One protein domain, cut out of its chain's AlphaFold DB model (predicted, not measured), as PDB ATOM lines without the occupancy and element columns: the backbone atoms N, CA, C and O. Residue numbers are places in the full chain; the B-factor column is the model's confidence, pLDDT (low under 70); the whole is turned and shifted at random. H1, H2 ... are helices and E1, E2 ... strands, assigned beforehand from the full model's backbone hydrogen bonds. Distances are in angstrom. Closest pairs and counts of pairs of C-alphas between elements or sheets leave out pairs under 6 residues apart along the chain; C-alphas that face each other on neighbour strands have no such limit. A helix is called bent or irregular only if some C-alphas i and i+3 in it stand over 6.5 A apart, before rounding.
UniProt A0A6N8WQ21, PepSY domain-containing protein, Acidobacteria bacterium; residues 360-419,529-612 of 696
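Overview. This is residues 360 to 419 and 529 to 612 of the 696 residues of the protein "PepSY domain-containing protein" of Acidobacteria bacterium (UniProt A0A6N8WQ21). One strongly twisted sheet of seven strands makes a wall, and two helices, H1 and H2, meet near their first residues and cover one face of it in a second layer; the other face has no named helix. H1 packs on the E1 to E4 half and H2 on the E5 to E7 half. The printed part has 144 residues, with H1, E1, E2, E3, E4, H2, E5, E6 and E7 in that order; the sheet runs E4, E3, E2, E1, E5, E6, E7, all antiparallel. The class is mixed, helices and strands, though under half of the residues, 63 of 144, are in named elements. The whole is compact, with a radius of gyration of the C-alphas of 14.9 A, and spans 39 by 34 by 24 A.

Along the chain. Find C-alpha 363 at (98.930, 110.113, 67.088), where H1 begins; it runs 15.4 A to residue 373. Read on to E1, residues 378 to 383, E2, residues 392 to 398 and 19.4 A long, E3, residues 401 to 407 and 18.8 A long, and E4, residues 414 to 417. Beyond the cut, H2, residues 547 to 557, begins at C-alpha 547 at (95.297, 106.395, 74.065) and is 16.5 A long. Then come E5, residues 562 to 567, E6, residues 576 to 581 and 17.1 A long, and E7, residues 594 to 598, ending at C-alpha 598 at (102.524, 99.011, 77.940).

Arrangement. Look first at E1 to E4, a meander, each strand the antiparallel neighbour of the one before; N 380 and O 395, 2.8 A, are within hydrogen-bond range across the hairpin E1 and E2. E5 to E7 form another meander, with N 596 and O 578 at 2.8 A in the hairpin E6 and E7. E1 and E5 are antiparallel neighbours at 158 degrees, with N 566 and O 382 at 2.9 A. H1 is on the sheet at a height of 8.1 A, over E2 and E1, slantwise to the strands; its closest C-alphas to E1 are those of Arg 371 and Leu 379, 6.8 A. H2, on the same face at a height of 7.8 A, lies only just over E6, on which 3 of its 11 C-alphas fall; its closest C-alphas to E7 are those of Ala 554 and Val 596, 6.2 A. H1 and H2 touch, closest at the C-alphas of Ala 364 and Arg 548, 4.9 A, and run opposite ways at a shallow tilt of 19 degrees. Every O i to N i+4 pair of H1 is within hydrogen-bond range, and 5 of 7 in H2, which is only just irregular: C-alphas 553 and 556 are 6.7 A apart.

Size, cuts and confidence. The two C-alphas farthest apart are those of Val 388 and Ala 540, 43.3 A. Residues 420 to 528 are not printed, and C-alphas 419 and 529 are 34.8 A apart across the cut. The link from E6 to E7, 12 residues, is long. The mean pLDDT of the printed part is 88.0; look for values under 70 at residue 529 and residues 537 to 541, 589 to 592 and 609 to 611.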
ATOM      1  N   GLN A 360     102.670 118.228  62.452       86.81
ATOM      2  CA  GLN A 360     101.886 116.994  62.348       86.81
ATOM      3  C   GLN A 360     100.932 116.842  63.536       86.81
ATOM      4  O   GLN A 360     101.283 117.204  64.663       86.81
ATOM      5  N   ALA A 361      99.745 116.298  63.278       90.44
ATOM      6  CA  ALA A 361      98.780 115.952  64.311       90.44
ATOM      7  C   ALA A 361      99.361 114.899  65.269       90.44
ATOM      8  O   ALA A 361     100.155 114.042  64.869       90.44
ATOM      9  N   ASP A 362      98.948 114.941  66.536       92.19
ATOM     10  CA  ASP A 362      99.342 113.900  67.481       92.19
ATOM     11  C   ASP A 362      98.666 112.557  67.153       92.19
ATOM     12  O   ASP A 362      97.514 112.494  66.712       92.19
ATOM     13  N   MET A 363      99.385 111.463  67.409       94.81
ATOM     14  CA  MET A 363      98.930 110.113  67.088       94.81
ATOM     15  C   MET A 363      97.674 109.710  67.877       94.81
ATOM     16  O   MET A 363      96.848 108.983  67.330       94.81
ATOM     17  N   ALA A 364      97.463 110.205  69.104       95.81
ATOM     18  CA  ALA A 364      96.206 109.973  69.816       95.81
ATOM     19  C   ALA A 364      95.030 110.590  69.051       95.81
ATOM     20  O   ALA A 364      94.038 109.911  68.810       95.81
ATOM     21  N   THR A 365      95.193 111.824  68.558       96.06
ATOM     22  CA  THR A 365      94.162 112.514  67.760       96.06
ATOM     23  C   THR A 365      93.860 111.757  66.462       96.06
ATOM     24  O   THR A 365      92.701 111.620  66.086       96.06
ATOM     25  N   VAL A 366      94.876 111.199  65.793       95.88
ATOM     26  CA  VAL A 366      94.683 110.362  64.591       95.88
ATOM     27  C   VAL A 366      93.911 109.075  64.908       95.88
ATOM     28  O   VAL A 366      93.015 108.700  64.153       95.88
ATOM     29  N   LEU A 367      94.213 108.404  66.024       96.75
ATOM     30  CA  LEU A 367      93.492 107.198  66.449       96.75
ATOM     31  C   LEU A 367      92.039 107.519  66.847       96.75
ATOM     32  O   LEU A 367      91.124 106.822  66.413       96.75
ATOM     33  N   GLU A 368      91.828 108.588  67.622       95.38
ATOM     34  CA  GLU A 368      90.514 109.113  68.029       95.38
ATOM     35  C   GLU A 368      89.640 109.417  66.794       95.38
ATOM     36  O   GLU A 368      88.546 108.872  66.658       95.38
ATOM     37  N   ARG A 369      90.160 110.178  65.819       95.56
ATOM     38  CA  ARG A 369      89.450 110.511  64.568       95.56
ATOM     39  C   ARG A 369      89.034 109.291  63.748       95.56
ATOM     40  O   ARG A 369      87.952 109.285  63.165       95.56
ATOM     41  N   VAL A 370      89.874 108.257  63.691       95.38
ATOM     42  CA  VAL A 370      89.543 107.017  62.968       95.38
ATOM     43  C   VAL A 370      88.543 106.165  63.753       95.38
ATOM     44  O   VAL A 370      87.688 105.534  63.138       95.38
ATOM     45  N   ARG A 371      88.578 106.181  65.094       95.06
ATOM     46  CA  ARG A 371      87.542 105.549  65.929       95.06
ATOM     47  C   ARG A 371      86.170 106.185  65.694       95.06
ATOM     48  O   ARG A 371      85.203 105.447  65.532       95.06
ATOM     49  N   ASP A 372      86.099 107.514  65.636       95.12
ATOM     50  CA  ASP A 372      84.854 108.253  65.385       95.12
ATOM     51  C   ASP A 372      84.290 107.986  63.978       95.12
ATOM     52  O   ASP A 372      83.076 107.876  63.802       95.12
ATOM     53  N   ALA A 373      85.165 107.870  62.973       93.88
ATOM     54  CA  ALA A 373      84.777 107.597  61.588       93.88
ATOM     55  C   ALA A 373      84.346 106.136  61.346       93.88
ATOM     56  O   ALA A 373      83.469 105.892  60.519       93.88
ATOM     57  N   TYR A 374      84.923 105.178  62.082       93.19
ATOM     58  CA  TYR A 374      84.640 103.741  61.972       93.19
ATOM     59  C   TYR A 374      84.161 103.170  63.324       93.19
ATOM     60  O   TYR A 374      84.843 102.333  63.922       93.19
ATOM     61  N   PRO A 375      82.983 103.583  63.837       91.94
ATOM     62  CA  PRO A 375      82.538 103.242  65.193       91.94
ATOM     63  C   PRO A 375      82.156 101.764  65.367       91.94
ATOM     64  O   PRO A 375      82.106 101.278  66.493       91.94
ATOM     65  N   GLN A 376      81.877 101.045  64.273       90.19
ATOM     66  CA  GLN A 376      81.690  99.585  64.270       90.19
ATOM     67  C   GLN A 376      83.004  98.829  63.985       90.19
ATOM     68  O   GLN A 376      83.079  97.616  64.162       90.19
ATOM     69  N   GLY A 377      84.049  99.540  63.553       90.31
ATOM     70  CA  GLY A 377      85.324  98.973  63.146       90.31
ATOM     71  C   GLY A 377      86.291  98.765  64.309       90.31
ATOM     72  O   GLY A 377      86.513  99.628  65.166       90.31
ATOM     73  N   ARG A 378      86.962  97.612  64.310       93.19
ATOM     74  CA  ARG A 378      88.073  97.346  65.225       93.19
ATOM     75  C   ARG A 378      89.350  97.965  64.661       93.19
ATOM     76  O   ARG A 378      90.042  97.354  63.845       93.19
ATOM     77  N   LEU A 379      89.665  99.178  65.110       95.00
ATOM     78  CA  LEU A 379      90.968  99.806  64.882       95.00
ATOM     79  C   LEU A 379      92.084  98.918  65.467       95.00
ATOM     80  O   LEU A 379      92.001  98.470  66.607       95.00
ATOM     81  N   VAL A 380      93.116  98.656  64.666       95.31
ATOM     82  CA  VAL A 380      94.288  97.822  64.997       95.31
ATOM     83  C   VAL A 380      95.514  98.688  65.316       95.31
ATOM     84  O   VAL A 380      96.446  98.240  65.980       95.31
ATOM     85  N   GLY A 381      95.528  99.939  64.856       95.62
ATOM     86  CA  GLY A 381      96.630 100.880  65.048       95.62
ATOM     87  C   GLY A 381      96.800 101.831  63.868       95.62
ATOM     88  O   GLY A 381      96.025 101.783  62.906       95.62
ATOM     89  N   ALA A 382      97.830 102.675  63.934       95.62
ATOM     90  CA  ALA A 382      98.154 103.644  62.891       95.62
ATOM     91  C   ALA A 382      99.667 103.893  62.746       95.62
ATOM     92  O   ALA A 382     100.420 103.827  63.718       95.62
ATOM     93  N   ASP A 383     100.087 104.201  61.517       94.00
ATOM     94  CA  ASP A 383     101.444 104.589  61.112       94.00
ATOM     95  C   ASP A 383     101.546 106.108  60.927       94.00
ATOM     96  O   ASP A 383     100.632 106.745  60.393       94.00
ATOM     97  N   SER A 384     102.695 106.677  61.289       92.06
ATOM     98  CA  SER A 384     103.052 108.071  60.999       92.06
ATOM     99  C   SER A 384     103.511 108.265  59.543       92.06
ATOM    100  O   SER A 384     104.033 107.326  58.926       92.06
ATOM    101  N   PRO A 385     103.383 109.486  58.984       89.38
ATOM    102  CA  PRO A 385     103.862 109.828  57.650       89.38
ATOM    103  C   PRO A 385     105.302 109.387  57.397       89.38
ATOM    104  O   PRO A 385     106.206 109.624  58.198       89.38
ATOM    105  N   THR A 386     105.537 108.801  56.224       84.69
ATOM    106  CA  THR A 386     106.859 108.354  55.773       84.69
ATOM    107  C   THR A 386     107.388 109.213  54.632       84.69
ATOM    108  O   THR A 386     106.635 109.774  53.839       84.69
ATOM    109  N   THR A 387     108.708 109.202  54.445       75.19
ATOM    110  CA  THR A 387     109.404 109.821  53.288       75.19
ATOM    111  C   THR A 387     108.878 109.431  51.890       75.19
ATOM    112  O   THR A 387     109.263 110.051  50.900       75.19
ATOM    113  N   VAL A 388     108.017 108.410  51.768       74.06
ATOM    114  CA  VAL A 388     107.369 108.006  50.503       74.06
ATOM    115  C   VAL A 388     105.840 108.154  50.499       74.06
ATOM    116  O   VAL A 388     105.253 108.241  49.418       74.06
ATOM    117  N   ARG A 389     105.193 108.210  51.669       82.56
ATOM    118  CA  ARG A 389     103.746 108.404  51.863       82.56
ATOM    119  C   ARG A 389     103.542 109.477  52.947       82.56
ATOM    120  O   ARG A 389     103.742 109.142  54.110       82.56
ATOM    121  N   PRO A 390     103.188 110.727  52.593       84.62
ATOM    122  CA  PRO A 390     103.131 111.857  53.523       84.62
ATOM    123  C   PRO A 390     101.865 111.890  54.396       84.62
ATOM    124  O   PRO A 390     101.677 112.852  55.123       84.62
ATOM    125  N   THR A 391     101.007 110.875  54.325       88.50
ATOM    126  CA  THR A 391      99.787 110.730  55.129       88.50
ATOM    127  C   THR A 391     100.001 109.705  56.239       88.50
ATOM    128  O   THR A 391     100.833 108.801  56.093       88.50
ATOM    129  N   HIS A 392      99.220 109.794  57.316       91.25
ATOM    130  CA  HIS A 392      99.069 108.660  58.229       91.25
ATOM    131  C   HIS A 392      98.353 107.507  57.510       91.25
ATOM    132  O   HIS A 392      97.647 107.714  56.515       91.25
ATOM    133  N   LEU A 393      98.535 106.289  58.019       92.62
ATOM    134  CA  LEU A 393      97.774 105.110  57.600       92.62
ATOM    135  C   LEU A 393      97.203 104.435  58.840       92.62
ATOM    136  O   LEU A 393      97.981 103.984  59.676       92.62
ATOM    137  N   ALA A 394      95.883 104.331  58.950       94.12
ATOM    138  CA  ALA A 394      95.236 103.561  60.007       94.12
ATOM    139  C   ALA A 394      94.695 102.233  59.469       94.12
ATOM    140  O   ALA A 394      94.354 102.103  58.290       94.12
ATOM    141  N   TYR A 395      94.643 101.238  60.348       94.25
ATOM    142  CA  TYR A 395      94.301  99.861  60.011       94.25
ATOM    143  C   TYR A 395      93.028  99.447  60.742       94.25
ATOM    144  O   TYR A 395      93.057  99.260  61.956       94.25
ATOM    145  N   VAL A 396      91.920  99.300  60.020       93.50
ATOM    146  CA  VAL A 396      90.604  98.969  60.591       93.50
ATOM    147  C   VAL A 396      90.192  97.569  60.135       93.50
ATOM    148  O   VAL A 396      90.470  97.174  59.007       93.50
ATOM    149  N   THR A 397      89.567  96.790  61.018       91.62
ATOM    150  CA  THR A 397      88.924  95.511  60.668       91.62
ATOM    151  C   THR A 397      87.418  95.620  60.876       91.62
ATOM    152  O   THR A 397      86.985  96.010  61.960       91.62
ATOM    153  N   GLU A 398      86.644  95.236  59.869       89.12
ATOM    154  CA  GLU A 398      85.178  95.160  59.872       89.12
ATOM    155  C   GLU A 398      84.725  93.829  59.249       89.12
ATOM    156  O   GLU A 398      85.528  93.125  58.635       89.12
ATOM    157  N   ASP A 399      83.432  93.503  59.335       83.12
ATOM    158  CA  ASP A 399      82.840  92.330  58.662       83.12
ATOM    159  C   ASP A 399      83.049  92.347  57.135       83.12
ATOM    160  O   ASP A 399      83.074  91.305  56.479       83.12
ATOM    161  N   SER A 400      83.213  93.546  56.569       78.94
ATOM    162  CA  SER A 400      83.519  93.799  55.161       78.94
ATOM    163  C   SER A 400      84.972  93.469  54.782       78.94
ATOM    164  O   SER A 400      85.230  93.151  53.622       78.94
ATOM    165  N   GLY A 401      85.922  93.501  55.728       83.25
ATOM    166  CA  GLY A 401      87.324  93.177  55.470       83.25
ATOM    167  C   GLY A 401      88.346  93.925  56.335       83.25
ATOM    168  O   GLY A 401      88.098  94.302  57.480       83.25
ATOM    169  N   PHE A 402      89.550  94.093  55.780       85.69
ATOM    170  CA  PHE A 402      90.659  94.816  56.408       85.69
ATOM    171  C   PHE A 402      90.996  96.067  55.596       85.69
ATOM    172  O   PHE A 402      91.542  95.978  54.490       85.69
ATOM    173  N   HIS A 403      90.727  97.225  56.189       86.44
ATOM    174  CA  HIS A 403      90.772  98.521  55.524       86.44
ATOM    175  C   HIS A 403      92.043  99.280  55.885       86.44
ATOM    176  O   HIS A 403      92.529  99.245  57.018       86.44
ATOM    177  N   THR A 404      92.611  99.968  54.893       90.69
ATOM    178  CA  THR A 404      93.749 100.877  55.082       90.69
ATOM    179  C   THR A 404      93.280 102.296  54.809       90.69
ATOM    180  O   THR A 404      93.261 102.748  53.660       90.69
ATOM    181  N   VAL A 405      92.898 102.964  55.892       92.00
ATOM    182  CA  VAL A 405      92.408 104.342  55.923       92.00
ATOM    183  C   VAL A 405      93.600 105.294  55.822       92.00
ATOM    184  O   VAL A 405      94.653 105.041  56.413       92.00
ATOM    185  N   LEU A 406      93.454 106.383  55.075       92.25
ATOM    186  CA  LEU A 406      94.453 107.438  54.916       92.25
ATOM    187  C   LEU A 406      93.945 108.705  55.602       92.25
ATOM    188  O   LEU A 406      92.777 109.066  55.474       92.25
ATOM    189  N   ILE A 407      94.827 109.363  56.351       93.06
ATOM    190  CA  ILE A 407      94.487 110.509  57.200       93.06
ATOM    191  C   ILE A 407      95.502 111.628  56.937       93.06
ATOM    192  O   ILE A 407      96.705 111.358  56.807       93.06
ATOM    193  N   ASP A 408      95.021 112.868  56.817       91.69
ATOM    194  CA  ASP A 408      95.871 114.041  56.583       91.69
ATOM    195  C   ASP A 408      96.883 114.218  57.736       91.69
ATOM    196  O   ASP A 408      96.514 114.071  58.906       91.69
ATOM    197  N   PRO A 409      98.168 114.503  57.442       90.75
ATOM    198  CA  PRO A 409      99.211 114.599  58.460       90.75
ATOM    199  C   PRO A 409      99.056 115.757  59.446       90.75
ATOM    200  O   PRO A 409      99.719 115.713  60.474       90.75
ATOM    201  N   VAL A 410      98.261 116.788  59.149       91.12
ATOM    202  CA  VAL A 410      98.189 118.029  59.939       91.12
ATOM    203  C   VAL A 410      96.821 118.206  60.591       91.12
ATOM    204  O   VAL A 410      96.756 118.575  61.761       91.12
ATOM    205  N   THR A 411      95.723 117.930  59.880       90.94
ATOM    206  CA  THR A 411      94.367 118.110  60.441       90.94
ATOM    207  C   THR A 411      93.825 116.878  61.171       90.94
ATOM    208  O   THR A 411      92.852 116.989  61.921       90.94
ATOM    209  N   ALA A 412      94.447 115.711  60.963       92.75
ATOM    210  CA  ALA A 412      93.912 114.395  61.321       92.75
ATOM    211  C   ALA A 412      92.541 114.067  60.684       92.75
ATOM    212  O   ALA A 412      91.842 113.169  61.156       92.75
ATOM    213  N   ASP A 413      92.149 114.752  59.602       92.25
ATOM    214  CA  ASP A 413      90.927 114.416  58.865       92.25
ATOM    215  C   ASP A 413      91.109 113.130  58.048       92.25
ATOM    216  O   ASP A 413      92.122 112.928  57.367       92.25
ATOM    217  N   VAL A 414      90.101 112.258  58.093       93.00
ATOM    218  CA  VAL A 414      90.055 111.026  57.298       93.00
ATOM    219  C   VAL A 414      89.843 111.385  55.825       93.00
ATOM    220  O   VAL A 414      88.780 111.864  55.437       93.00
ATOM    221  N   LEU A 415      90.856 111.123  54.996       90.31
ATOM    222  CA  LEU A 415      90.824 111.352  53.545       90.31
ATOM    223  C   LEU A 415      90.040 110.258  52.799       90.31
ATOM    224  O   LEU A 415      89.638 110.457  51.655       90.31
ATOM    225  N   GLY A 416      89.843 109.103  53.440       88.50
ATOM    226  CA  GLY A 416      89.180 107.920  52.892       88.50
ATOM    227  C   GLY A 416      90.117 106.714  52.823       88.50
ATOM    228  O   GLY A 416      91.132 106.652  53.515       88.50
ATOM    229  N   GLU A 417      89.784 105.743  51.979       87.56
ATOM    230  CA  GLU A 417      90.494 104.465  51.855       87.56
ATOM    231  C   GLU A 417      91.156 104.298  50.486       87.56
ATOM    232  O   GLU A 417      90.723 104.871  49.488       87.56
ATOM    233  N   LEU A 418      92.189 103.453  50.412       75.94
ATOM    234  CA  LEU A 418      92.748 102.984  49.140       75.94
ATOM    235  C   LEU A 418      91.722 102.082  48.423       75.94
ATOM    236  O   LEU A 418      91.512 100.961  48.889       75.94
ATOM    237  N   PRO A 419      91.133 102.486  47.279       76.06
ATOM    238  CA  PRO A 419      90.018 101.748  46.695       76.06
ATOM    239  C   PRO A 419      90.409 100.329  46.262       76.06
ATOM    240  O   PRO A 419      91.359 100.116  45.491       76.06
ATOM    241  N   VAL A 529     111.874  87.889  69.751       68.62
ATOM    242  CA  VAL A 529     111.467  88.761  70.860       68.62
ATOM    243  C   VAL A 529     109.999  88.469  71.162       68.62
ATOM    244  O   VAL A 529     109.112  88.894  70.424       68.62
ATOM    245  N   THR A 530     109.745  87.723  72.237       74.69
ATOM    246  CA  THR A 530     108.410  87.619  72.833       74.69
ATOM    247  C   THR A 530     107.957  89.020  73.233       74.69
ATOM    248  O   THR A 530     108.598  89.643  74.079       74.69
ATOM    249  N   ALA A 531     106.866  89.515  72.650       82.38
ATOM    250  CA  ALA A 531     106.185  90.678  73.206       82.38
ATOM    251  C   ALA A 531     105.674  90.311  74.613       82.38
ATOM    252  O   ALA A 531     105.093  89.229  74.758       82.38
ATOM    253  N   PRO A 532     105.893  91.146  75.644       87.50
ATOM    254  CA  PRO A 532     105.316  90.897  76.957       87.50
ATOM    255  C   PRO A 532     103.784  90.914  76.870       87.50
ATOM    256  O   PRO A 532     103.202  91.595  76.021       87.50
ATOM    257  N   GLN A 533     103.141  90.146  77.742       89.12
ATOM    258  CA  GLN A 533     101.684  90.112  77.865       89.12
ATOM    259  C   GLN A 533     101.230  91.187  78.859       89.12
ATOM    260  O   GLN A 533     101.982  91.536  79.768       89.12
ATOM    261  N   SER A 534     100.021  91.718  78.680       88.62
ATOM    262  CA  SER A 534      99.355  92.503  79.728       88.62
ATOM    263  C   SER A 534      98.842  91.597  80.848       88.62
ATOM    264  O   SER A 534      98.697  90.385  80.671       88.62
ATOM    265  N   SER A 535      98.565  92.203  81.997       82.75
ATOM    266  CA  SER A 535      97.804  91.612  83.092       82.75
ATOM    267  C   SER A 535      96.447  91.082  82.612       82.75
ATOM    268  O   SER A 535      95.837  91.623  81.694       82.75
ATOM    269  N   THR A 536      95.964  90.002  83.228       74.56
ATOM    270  CA  THR A 536      94.673  89.372  82.888       74.56
ATOM    271  C   THR A 536      93.474  90.050  83.541       74.56
ATOM    272  O   THR A 536      92.334  89.836  83.133       74.56
ATOM    273  N   ASP A 537      93.717  90.876  84.555       69.56
ATOM    274  CA  ASP A 537      92.701  91.296  85.521       69.56
ATOM    275  C   ASP A 537      92.052  92.629  85.106       69.56
ATOM    276  O   ASP A 537      91.676  93.461  85.928       69.56
ATOM    277  N   GLY A 538      91.899  92.830  83.794       64.62
ATOM    278  CA  GLY A 538      91.469  94.074  83.148       64.62
ATOM    279  C   GLY A 538      90.045  94.559  83.451       64.62
ATOM    280  O   GLY A 538      89.605  95.552  82.880       64.62
ATOM    281  N   ALA A 539      89.318  93.867  84.331       62.28
ATOM    282  CA  ALA A 539      88.051  94.317  84.910       62.28
ATOM    283  C   ALA A 539      88.231  95.068  86.248       62.28
ATOM    284  O   ALA A 539      87.295  95.719  86.704       62.28
ATOM    285  N   ALA A 540      89.409  94.986  86.878       68.75
ATOM    286  CA  ALA A 540      89.733  95.692  88.122       68.75
ATOM    287  C   ALA A 540      90.251  97.127  87.894       68.75
ATOM    288  O   ALA A 540      90.302  97.918  88.833       68.75
ATOM    289  N   TYR A 541      90.628  97.461  86.657       68.75
ATOM    290  CA  TYR A 541      91.255  98.730  86.281       68.75
ATOM    291  C   TYR A 541      90.310  99.575  85.422       68.75
ATOM    292  O   TYR A 541      90.415  99.610  84.197       68.75
ATOM    293  N   GLU A 542      89.378 100.261  86.084       76.88
ATOM    294  CA  GLU A 542      88.557 101.315  85.485       76.88
ATOM    295  C   GLU A 542      88.632 102.595  86.341       76.88
ATOM    296  O   GLU A 542      88.586 102.500  87.571       76.88
ATOM    297  N   PRO A 543      88.712 103.796  85.735       81.00
ATOM    298  CA  PRO A 543      88.766 104.049  84.294       81.00
ATOM    299  C   PRO A 543      90.130 103.683  83.685       81.00
ATOM    300  O   PRO A 543      91.176 104.010  84.246       81.00
ATOM    301  N   ARG A 544      90.124 103.040  82.512       85.31
ATOM    302  CA  ARG A 544      91.359 102.777  81.744       85.31
ATOM    303  C   ARG A 544      92.015 104.070  81.240       85.31
ATOM    304  O   ARG A 544      91.292 104.992  80.851       85.31
ATOM    305  N   PRO A 545      93.357 104.117  81.122       91.56
ATOM    306  CA  PRO A 545      94.057 105.209  80.452       91.56
ATOM    307  C   PRO A 545      93.589 105.402  79.004       91.56
ATOM    308  O   PRO A 545      93.452 104.446  78.234       91.56
ATOM    309  N   SER A 546      93.400 106.656  78.595       94.31
ATOM    310  CA  SER A 546      93.155 107.000  77.195       94.31
ATOM    311  C   SER A 546      94.380 106.704  76.324       94.31
ATOM    312  O   SER A 546      95.520 106.677  76.788       94.31
ATOM    313  N   TRP A 547      94.183 106.562  75.009       95.31
ATOM    314  CA  TRP A 547      95.297 106.395  74.065       95.31
ATOM    315  C   TRP A 547      96.327 107.527  74.126       95.31
ATOM    316  O   TRP A 547      97.503 107.293  73.861       95.31
ATOM    317  N   ARG A 548      95.898 108.729  74.517       96.25
ATOM    318  CA  ARG A 548      96.764 109.889  74.718       96.25
ATOM    319  C   ARG A 548      97.665 109.711  75.934       96.25
ATOM    320  O   ARG A 548      98.877 109.845  75.810       96.25
ATOM    321  N   GLU A 549      97.094 109.318  77.069       95.75
ATOM    322  CA  GLU A 549      97.852 109.003  78.284       95.75
ATOM    323  C   GLU A 549      98.806 107.826  78.051       95.75
ATOM    324  O   GLU A 549      99.966 107.908  78.433       95.75
ATOM    325  N   MET A 550      98.383 106.789  77.322       96.31
ATOM    326  CA  MET A 550      99.258 105.678  76.919       96.31
ATOM    327  C   MET A 550     100.451 106.150  76.068       96.31
ATOM    328  O   MET A 550     101.589 105.747  76.304       96.31
ATOM    329  N   ILE A 551     100.233 107.031  75.089       96.25
ATOM    330  CA  ILE A 551     101.320 107.574  74.257       96.25
ATOM    331  C   ILE A 551     102.280 108.441  75.089       96.25
ATOM    332  O   ILE A 551     103.498 108.325  74.924       96.25
ATOM    333  N   GLU A 552     101.770 109.239  76.030       95.00
ATOM    334  CA  GLU A 552     102.605 110.024  76.946       95.00
ATOM    335  C   GLU A 552     103.353 109.159  77.973       95.00
ATOM    336  O   GLU A 552     104.530 109.408  78.213       95.00
ATOM    337  N   LEU A 553     102.757 108.093  78.516       95.38
ATOM    338  CA  LEU A 553     103.427 107.149  79.428       95.38
ATOM    339  C   LEU A 553     104.596 106.410  78.755       95.38
ATOM    340  O   LEU A 553     105.591 106.075  79.405       95.38
ATOM    341  N   ALA A 554     104.525 106.202  77.437       95.25
ATOM    342  CA  ALA A 554     105.639 105.670  76.661       95.25
ATOM    343  C   ALA A 554     106.758 106.704  76.406       95.25
ATOM    344  O   ALA A 554     107.931 106.325  76.342       95.25
ATOM    345  N   ARG A 555     106.430 108.000  76.281       93.94
ATOM    346  CA  ARG A 555     107.359 109.059  75.838       93.94
ATOM    347  C   ARG A 555     108.635 109.197  76.698       93.94
ATOM    348  O   ARG A 555     109.704 109.310  76.102       93.94
ATOM    349  N   PRO A 556     108.619 109.090  78.046       94.75
ATOM    350  CA  PRO A 556     109.832 109.116  78.875       94.75
ATOM    351  C   PRO A 556     110.832 107.976  78.645       94.75
ATOM    352  O   PRO A 556     111.930 108.029  79.193       94.75
ATOM    353  N   ALA A 557     110.481 106.921  77.901       91.44
ATOM    354  CA  ALA A 557     111.459 105.914  77.478       91.44
ATOM    355  C   ALA A 557     112.272 106.362  76.248       91.44
ATOM    356  O   ALA A 557     113.366 105.851  76.024       91.44
ATOM    357  N   GLU A 558     111.743 107.298  75.454       92.62
ATOM    358  CA  GLU A 558     112.293 107.726  74.165       92.62
ATOM    359  C   GLU A 558     112.079 109.240  73.920       92.62
ATOM    360  O   GLU A 558     111.404 109.629  72.962       92.62
ATOM    361  N   PRO A 559     112.629 110.124  74.782       91.38
ATOM    362  CA  PRO A 559     112.241 111.537  74.851       91.38
ATOM    363  C   PRO A 559     112.554 112.347  73.582       91.38
ATOM    364  O   PRO A 559     111.753 113.188  73.186       91.38
ATOM    365  N   ASP A 560     113.680 112.071  72.919       91.44
ATOM    366  CA  ASP A 560     114.112 112.762  71.691       91.44
ATOM    367  C   ASP A 560     113.526 112.144  70.401       91.44
ATOM    368  O   ASP A 560     113.974 112.457  69.294       91.44
ATOM    369  N   ALA A 561     112.576 111.208  70.515       92.56
ATOM    370  CA  ALA A 561     112.110 110.393  69.398       92.56
ATOM    371  C   ALA A 561     110.656 110.672  68.997       92.56
ATOM    372  O   ALA A 561     109.786 110.991  69.806       92.56
ATOM    373  N   PHE A 562     110.369 110.469  67.713       92.00
ATOM    374  CA  PHE A 562     109.038 110.679  67.149       92.00
ATOM    375  C   PHE A 562     108.221 109.390  67.205       92.00
ATOM    376  O   PHE A 562     108.735 108.322  66.857       92.00
ATOM    377  N   VAL A 563     106.938 109.483  67.568       93.81
ATOM    378  CA  VAL A 563     105.998 108.361  67.430       93.81
ATOM    379  C   VAL A 563     105.873 108.025  65.943       93.81
ATOM    380  O   VAL A 563     105.538 108.875  65.118       93.81
ATOM    381  N   ALA A 564     106.193 106.785  65.593       93.62
ATOM    382  CA  ALA A 564     106.253 106.285  64.222       93.62
ATOM    383  C   ALA A 564     105.101 105.333  63.886       93.62
ATOM    384  O   ALA A 564     104.716 105.203  62.724       93.62
ATOM    385  N   ARG A 565     104.594 104.633  64.906       95.00
ATOM    386  CA  ARG A 565     103.440 103.737  64.849       95.00
ATOM    387  C   ARG A 565     102.891 103.530  66.257       95.00
ATOM    388  O   ARG A 565     103.669 103.439  67.205       95.00
ATOM    389  N   VAL A 566     101.580 103.358  66.367       96.62
ATOM    390  CA  VAL A 566     100.930 102.754  67.539       96.62
ATOM    391  C   VAL A 566     100.216 101.480  67.097       96.62
ATOM    392  O   VAL A 566      99.560 101.473  66.054       96.62
ATOM    393  N   VAL A 567     100.362 100.402  67.867       96.12
ATOM    394  CA  VAL A 567      99.613  99.148  67.689       96.12
ATOM    395  C   VAL A 567      98.717  98.955  68.900       96.12
ATOM    396  O   VAL A 567      99.189  98.963  70.038       96.12
ATOM    397  N   LEU A 568      97.426  98.788  68.636       95.50
ATOM    398  CA  LEU A 568      96.425  98.543  69.659       95.50
ATOM    399  C   LEU A 568      96.367  97.043  70.003       95.50
ATOM    400  O   LEU A 568      96.588  96.204  69.121       95.50
ATOM    401  N   PRO A 569      96.039  96.694  71.258       93.19
ATOM    402  CA  PRO A 569      95.752  95.326  71.664       93.19
ATOM    403  C   PRO A 569      94.742  94.630  70.745       93.19
ATOM    404  O   PRO A 569      93.737  95.209  70.324       93.19
ATOM    405  N   ALA A 570      95.014  93.364  70.428       89.25
ATOM    406  CA  ALA A 570      94.123  92.517  69.631       89.25
ATOM    407  C   ALA A 570      93.362  91.477  70.473       89.25
ATOM    408  O   ALA A 570      92.420  90.871  69.966       89.25
ATOM    409  N   THR A 571      93.780  91.271  71.724       89.94
ATOM    410  CA  THR A 571      93.224  90.343  72.718       89.94
ATOM    411  C   THR A 571      93.465  90.909  74.121       89.94
ATOM    412  O   THR A 571      94.298  91.801  74.287       89.94
ATOM    413  N   ASP A 572      92.797  90.363  75.134       88.50
ATOM    414  CA  ASP A 572      92.922  90.802  76.535       88.50
ATOM    415  C   ASP A 572      94.333  90.586  77.132       88.50
ATOM    416  O   ASP A 572      94.779  91.307  78.016       88.50
ATOM    417  N   GLU A 573      95.114  89.663  76.568       89.88
ATOM    418  CA  GLU A 573      96.511  89.423  76.962       89.88
ATOM    419  C   GLU A 573      97.534  90.314  76.213       89.88
ATOM    420  O   GLU A 573      98.737  90.231  76.476       89.88
ATOM    421  N   ALA A 574      97.118  91.121  75.228       91.12
ATOM    422  CA  ALA A 574      98.037  91.799  74.309       91.12
ATOM    423  C   ALA A 574      98.475  93.192  74.794       91.12
ATOM    424  O   ALA A 574      97.664  94.109  74.890       91.12
ATOM    425  N   ALA A 575      99.785  93.392  74.965       93.31
ATOM    426  CA  ALA A 575     100.355  94.703  75.266       93.31
ATOM    427  C   ALA A 575     100.062  95.760  74.185       93.31
ATOM    428  O   ALA A 575     100.223  95.511  72.983       93.31
ATOM    429  N   PHE A 576      99.727  96.971  74.635       95.19
ATOM    430  CA  PHE A 576      99.670  98.180  73.812       95.19
ATOM    431  C   PHE A 576     101.097  98.587  73.420       95.19
ATOM    432  O   PHE A 576     102.018  98.477  74.231       95.19
ATOM    433  N   GLN A 577     101.317  99.035  72.179       95.69
ATOM    434  CA  GLN A 577     102.676  99.247  71.659       95.69
ATOM    435  C   GLN A 577     102.840 100.633  71.044       95.69
ATOM    436  O   GLN A 577     102.150 100.974  70.082       95.69
ATOM    437  N   VAL A 578     103.823 101.391  71.531       96.00
ATOM    438  CA  VAL A 578     104.258 102.659  70.925       96.00
ATOM    439  C   VAL A 578     105.634 102.450  70.312       96.00
ATOM    440  O   VAL A 578     106.582 102.058  70.990       96.00
ATOM    441  N   LEU A 579     105.750 102.674  69.006       94.44
ATOM    442  CA  LEU A 579     106.985 102.480  68.256       94.44
ATOM    443  C   LEU A 579     107.579 103.839  67.885       94.44
ATOM    444  O   LEU A 579     106.958 104.611  67.156       94.44
ATOM    445  N   PHE A 580     108.800 104.104  68.342       93.69
ATOM    446  CA  PHE A 580     109.502 105.379  68.173       93.69
ATOM    447  C   PHE A 580     110.576 105.328  67.080       93.69
ATOM    448  O   PHE A 580     111.183 104.282  66.848       93.69
ATOM    449  N   THR A 581     110.864 106.459  66.429       91.75
ATOM    450  CA  THR A 581     111.881 106.581  65.368       91.75
ATOM    451  C   THR A 581     112.799 107.795  65.541       91.75
ATOM    452  O   THR A 581     112.434 108.775  66.185       91.75
ATOM    453  N   ASP A 582     113.982 107.746  64.918       89.94
ATOM    454  CA  ASP A 582     114.996 108.811  64.973       89.94
ATOM    455  C   ASP A 582     114.659 110.047  64.120       89.94
ATOM    456  O   ASP A 582     115.336 111.067  64.229       89.94
ATOM    457  N   ARG A 583     113.678 109.949  63.206       85.94
ATOM    458  CA  ARG A 583     113.362 110.990  62.208       85.94
ATOM    459  C   ARG A 583     111.893 111.012  61.806       85.94
ATOM    460  O   ARG A 583     111.340 109.987  61.412       85.94
ATOM    461  N   GLN A 584     111.332 112.214  61.756       82.75
ATOM    462  CA  GLN A 584     110.064 112.529  61.100       82.75
ATOM    463  C   GLN A 584     110.353 113.239  59.754       82.75
ATOM    464  O   GLN A 584     111.238 114.096  59.711       82.75
ATOM    465  N   PRO A 585     109.667 112.903  58.644       81.38
ATOM    466  CA  PRO A 585     108.784 111.751  58.471       81.38
ATOM    467  C   PRO A 585     109.558 110.421  58.499       81.38
ATOM    468  O   PRO A 585     110.716 110.329  58.081       81.38
ATOM    469  N   THR A 586     108.888 109.373  58.963       81.19
ATOM    470  CA  THR A 586     109.452 108.055  59.268       81.19
ATOM    471  C   THR A 586     110.117 107.394  58.047       81.19
ATOM    472  O   THR A 586     109.720 107.560  56.882       81.19
ATOM    473  N   ARG A 587     111.165 106.597  58.295       78.06
ATOM    474  CA  ARG A 587     111.794 105.762  57.256       78.06
ATOM    475  C   ARG A 587     110.878 104.584  56.903       78.06
ATOM    476  O   ARG A 587     110.223 104.023  57.772       78.06
ATOM    477  N   LEU A 588     110.839 104.165  55.637       73.31
ATOM    478  CA  LEU A 588     109.970 103.055  55.229       73.31
ATOM    479  C   LEU A 588     110.439 101.712  55.829       73.31
ATOM    480  O   LEU A 588     111.424 101.136  55.365       73.31
ATOM    481  N   GLY A 589     109.671 101.179  56.781       67.75
ATOM    482  CA  GLY A 589     109.832  99.833  57.338       67.75
ATOM    483  C   GLY A 589     110.340  99.799  58.784       67.75
ATOM    484  O   GLY A 589     111.107 100.649  59.223       67.75
ATOM    485  N   ILE A 590     109.942  98.754  59.516       65.94
ATOM    486  CA  ILE A 590     110.017  98.670  60.988       65.94
ATOM    487  C   ILE A 590     111.428  98.542  61.599       65.94
ATOM    488  O   ILE A 590     111.584  98.571  62.811       65.94
ATOM    489  N   ARG A 591     112.477  98.409  60.781       66.25
ATOM    490  CA  ARG A 591     113.848  98.037  61.207       66.25
ATOM    491  C   ARG A 591     114.597  99.111  62.008       66.25
ATOM    492  O   ARG A 591     115.698  98.862  62.485       66.25
ATOM    493  N   HIS A 592     114.038 100.315  62.070       69.38
ATOM    494  CA  HIS A 592     114.586 101.481  62.768       69.38
ATOM    495  C   HIS A 592     113.599 102.017  63.813       69.38
ATOM    496  O   HIS A 592     113.661 103.191  64.176       69.38
ATOM    497  N   LEU A 593     112.651 101.169  64.223       84.62
ATOM    498  CA  LEU A 593     111.659 101.482  65.234       84.62
ATOM    499  C   LEU A 593     112.041 100.817  66.554       84.62
ATOM    500  O   LEU A 593     112.528  99.686  66.563       84.62
ATOM    501  N   ARG A 594     111.821 101.531  67.655       89.38
ATOM    502  CA  ARG A 594     112.061 101.055  69.019       89.38
ATOM    503  C   ARG A 594     110.713 100.959  69.721       89.38
ATOM    504  O   ARG A 594     110.011 101.961  69.818       89.38
ATOM    505  N   THR A 595     110.318  99.745  70.099       91.31
ATOM    506  CA  THR A 595     108.995  99.466  70.670       91.31
ATOM    507  C   THR A 595     109.030  99.601  72.184       91.31
ATOM    508  O   THR A 595     109.780  98.888  72.846       91.31
ATOM    509  N   VAL A 596     108.173 100.464  72.719       93.44
ATOM    510  CA  VAL A 596     107.783 100.480  74.129       93.44
ATOM    511  C   VAL A 596     106.474  99.706  74.247       93.44
ATOM    512  O   VAL A 596     105.527  99.976  73.504       93.44
ATOM    513  N   TYR A 597     106.434  98.738  75.159       94.69
ATOM    514  CA  TYR A 597     105.245  97.946  75.466       94.69
ATOM    515  C   TYR A 597     104.627  98.442  76.771       94.69
ATOM    516  O   TYR A 597     105.344  98.656  77.750       94.69
ATOM    517  N   LEU A 598     103.308  98.606  76.779       94.94
ATOM    518  CA  LEU A 598     102.524  99.011  77.940       94.94
ATOM    519  C   LEU A 598     101.476  97.949  78.267       94.94
ATOM    520  O   LEU A 598     100.926  97.310  77.363       94.94
ATOM    521  N   ASP A 599     101.173  97.799  79.550       93.88
ATOM    522  CA  ASP A 599      99.981  97.093  79.998       93.88
ATOM    523  C   ASP A 599      98.735  97.851  79.522       93.88
ATOM    524  O   ASP A 599      98.627  99.059  79.730       93.88
ATOM    525  N   GLN A 600      97.808  97.167  78.848       92.69
ATOM    526  CA  GLN A 600      96.655  97.828  78.229       92.69
ATOM    527  C   GLN A 600      95.585  98.338  79.209       92.69
ATOM    528  O   GLN A 600      94.662  99.032  78.779       92.69
ATOM    529  N   TYR A 601      95.687  97.988  80.492       92.50
ATOM    530  CA  TYR A 601      94.732  98.337  81.538       92.50
ATOM    531  C   TYR A 601      95.327  99.331  82.542       92.50
ATOM    532  O   TYR A 601      94.651 100.284  82.921       92.50
ATOM    533  N   THR A 602      96.592  99.154  82.940       90.94
ATOM    534  CA  THR A 602      97.272 100.025  83.921       90.94
ATOM    535  C   THR A 602      98.120 101.128  83.285       90.94
ATOM    536  O   THR A 602      98.430 102.121  83.941       90.94
ATOM    537  N   GLY A 603      98.536 100.961  82.024       91.56
ATOM    538  CA  GLY A 603      99.512 101.833  81.365       91.56
ATOM    539  C   GLY A 603     100.957 101.661  81.852       91.56
ATOM    540  O   GLY A 603     101.841 102.403  81.415       91.56
ATOM    541  N   GLU A 604     101.239 100.689  82.726       92.69
ATOM    542  CA  GLU A 604     102.597 100.413  83.200       92.69
ATOM    543  C   GLU A 604     103.507  99.938  82.053       92.69
ATOM    544  O   GLU A 604     103.107  99.159  81.186       92.69
ATOM    545  N   ARG A 605     104.768 100.392  82.048       93.12
ATOM    546  CA  ARG A 605     105.769  99.986  81.048       93.12
ATOM    547  C   ARG A 605     106.233  98.552  81.306       93.12
ATOM    548  O   ARG A 605     107.055  98.312  82.187       93.12
ATOM    549  N   LEU A 606     105.757  97.619  80.488       91.75
ATOM    550  CA  LEU A 606     106.064  96.198  80.617       91.75
ATOM    551  C   LEU A 606     107.552  95.921  80.366       91.75
ATOM    552  O   LEU A 606     108.113  96.268  79.319       91.75
ATOM    553  N   ALA A 607     108.183  95.233  81.320       82.06
ATOM    554  CA  ALA A 607     109.579  94.829  81.243       82.06
ATOM    555  C   ALA A 607     109.816  93.922  80.023       82.06
ATOM    556  O   ALA A 607     109.473  92.740  80.010       82.06
ATOM    557  N   THR A 608     110.420  94.486  78.979       73.81
ATOM    558  CA  THR A 608     110.761  93.745  77.762       73.81
ATOM    559  C   THR A 608     112.093  93.024  77.980       73.81
ATOM    560  O   THR A 608     113.085  93.696  78.274       73.81
ATOM    561  N   PRO A 609     112.168  91.686  77.830       66.25
ATOM    562  CA  PRO A 609     113.437  90.972  77.897       66.25
ATOM    563  C   PRO A 609     114.433  91.550  76.889       66.25
ATOM    564  O   PRO A 609     114.068  91.813  75.740       66.25
ATOM    565  N   ALA A 610     115.686  91.747  77.307       68.44
ATOM    566  CA  ALA A 610     116.717  92.312  76.444       68.44
ATOM    567  C   ALA A 610     116.832  91.490  75.149       68.44
ATOM    568  O   ALA A 610     117.163  90.304  75.186       68.44
ATOM    569  N   ALA A 611     116.529  92.121  74.010       67.81
ATOM    570  CA  ALA A 611     116.525  91.441  72.722       67.81
ATOM    571  C   ALA A 611     117.924  90.850  72.447       67.81
ATOM    572  O   ALA A 611     118.913  91.589  72.511       67.81
ATOM    573  N   PRO A 612     118.041  89.538  72.162       75.88
ATOM    574  CA  PRO A 612     119.336  88.929  71.897       75.88
ATOM    575  C   PRO A 612     119.954  89.533  70.630       75.88
ATOM    576  O   PRO A 612     119.244  89.989  69.731       75.88
TER     577      PRO A 612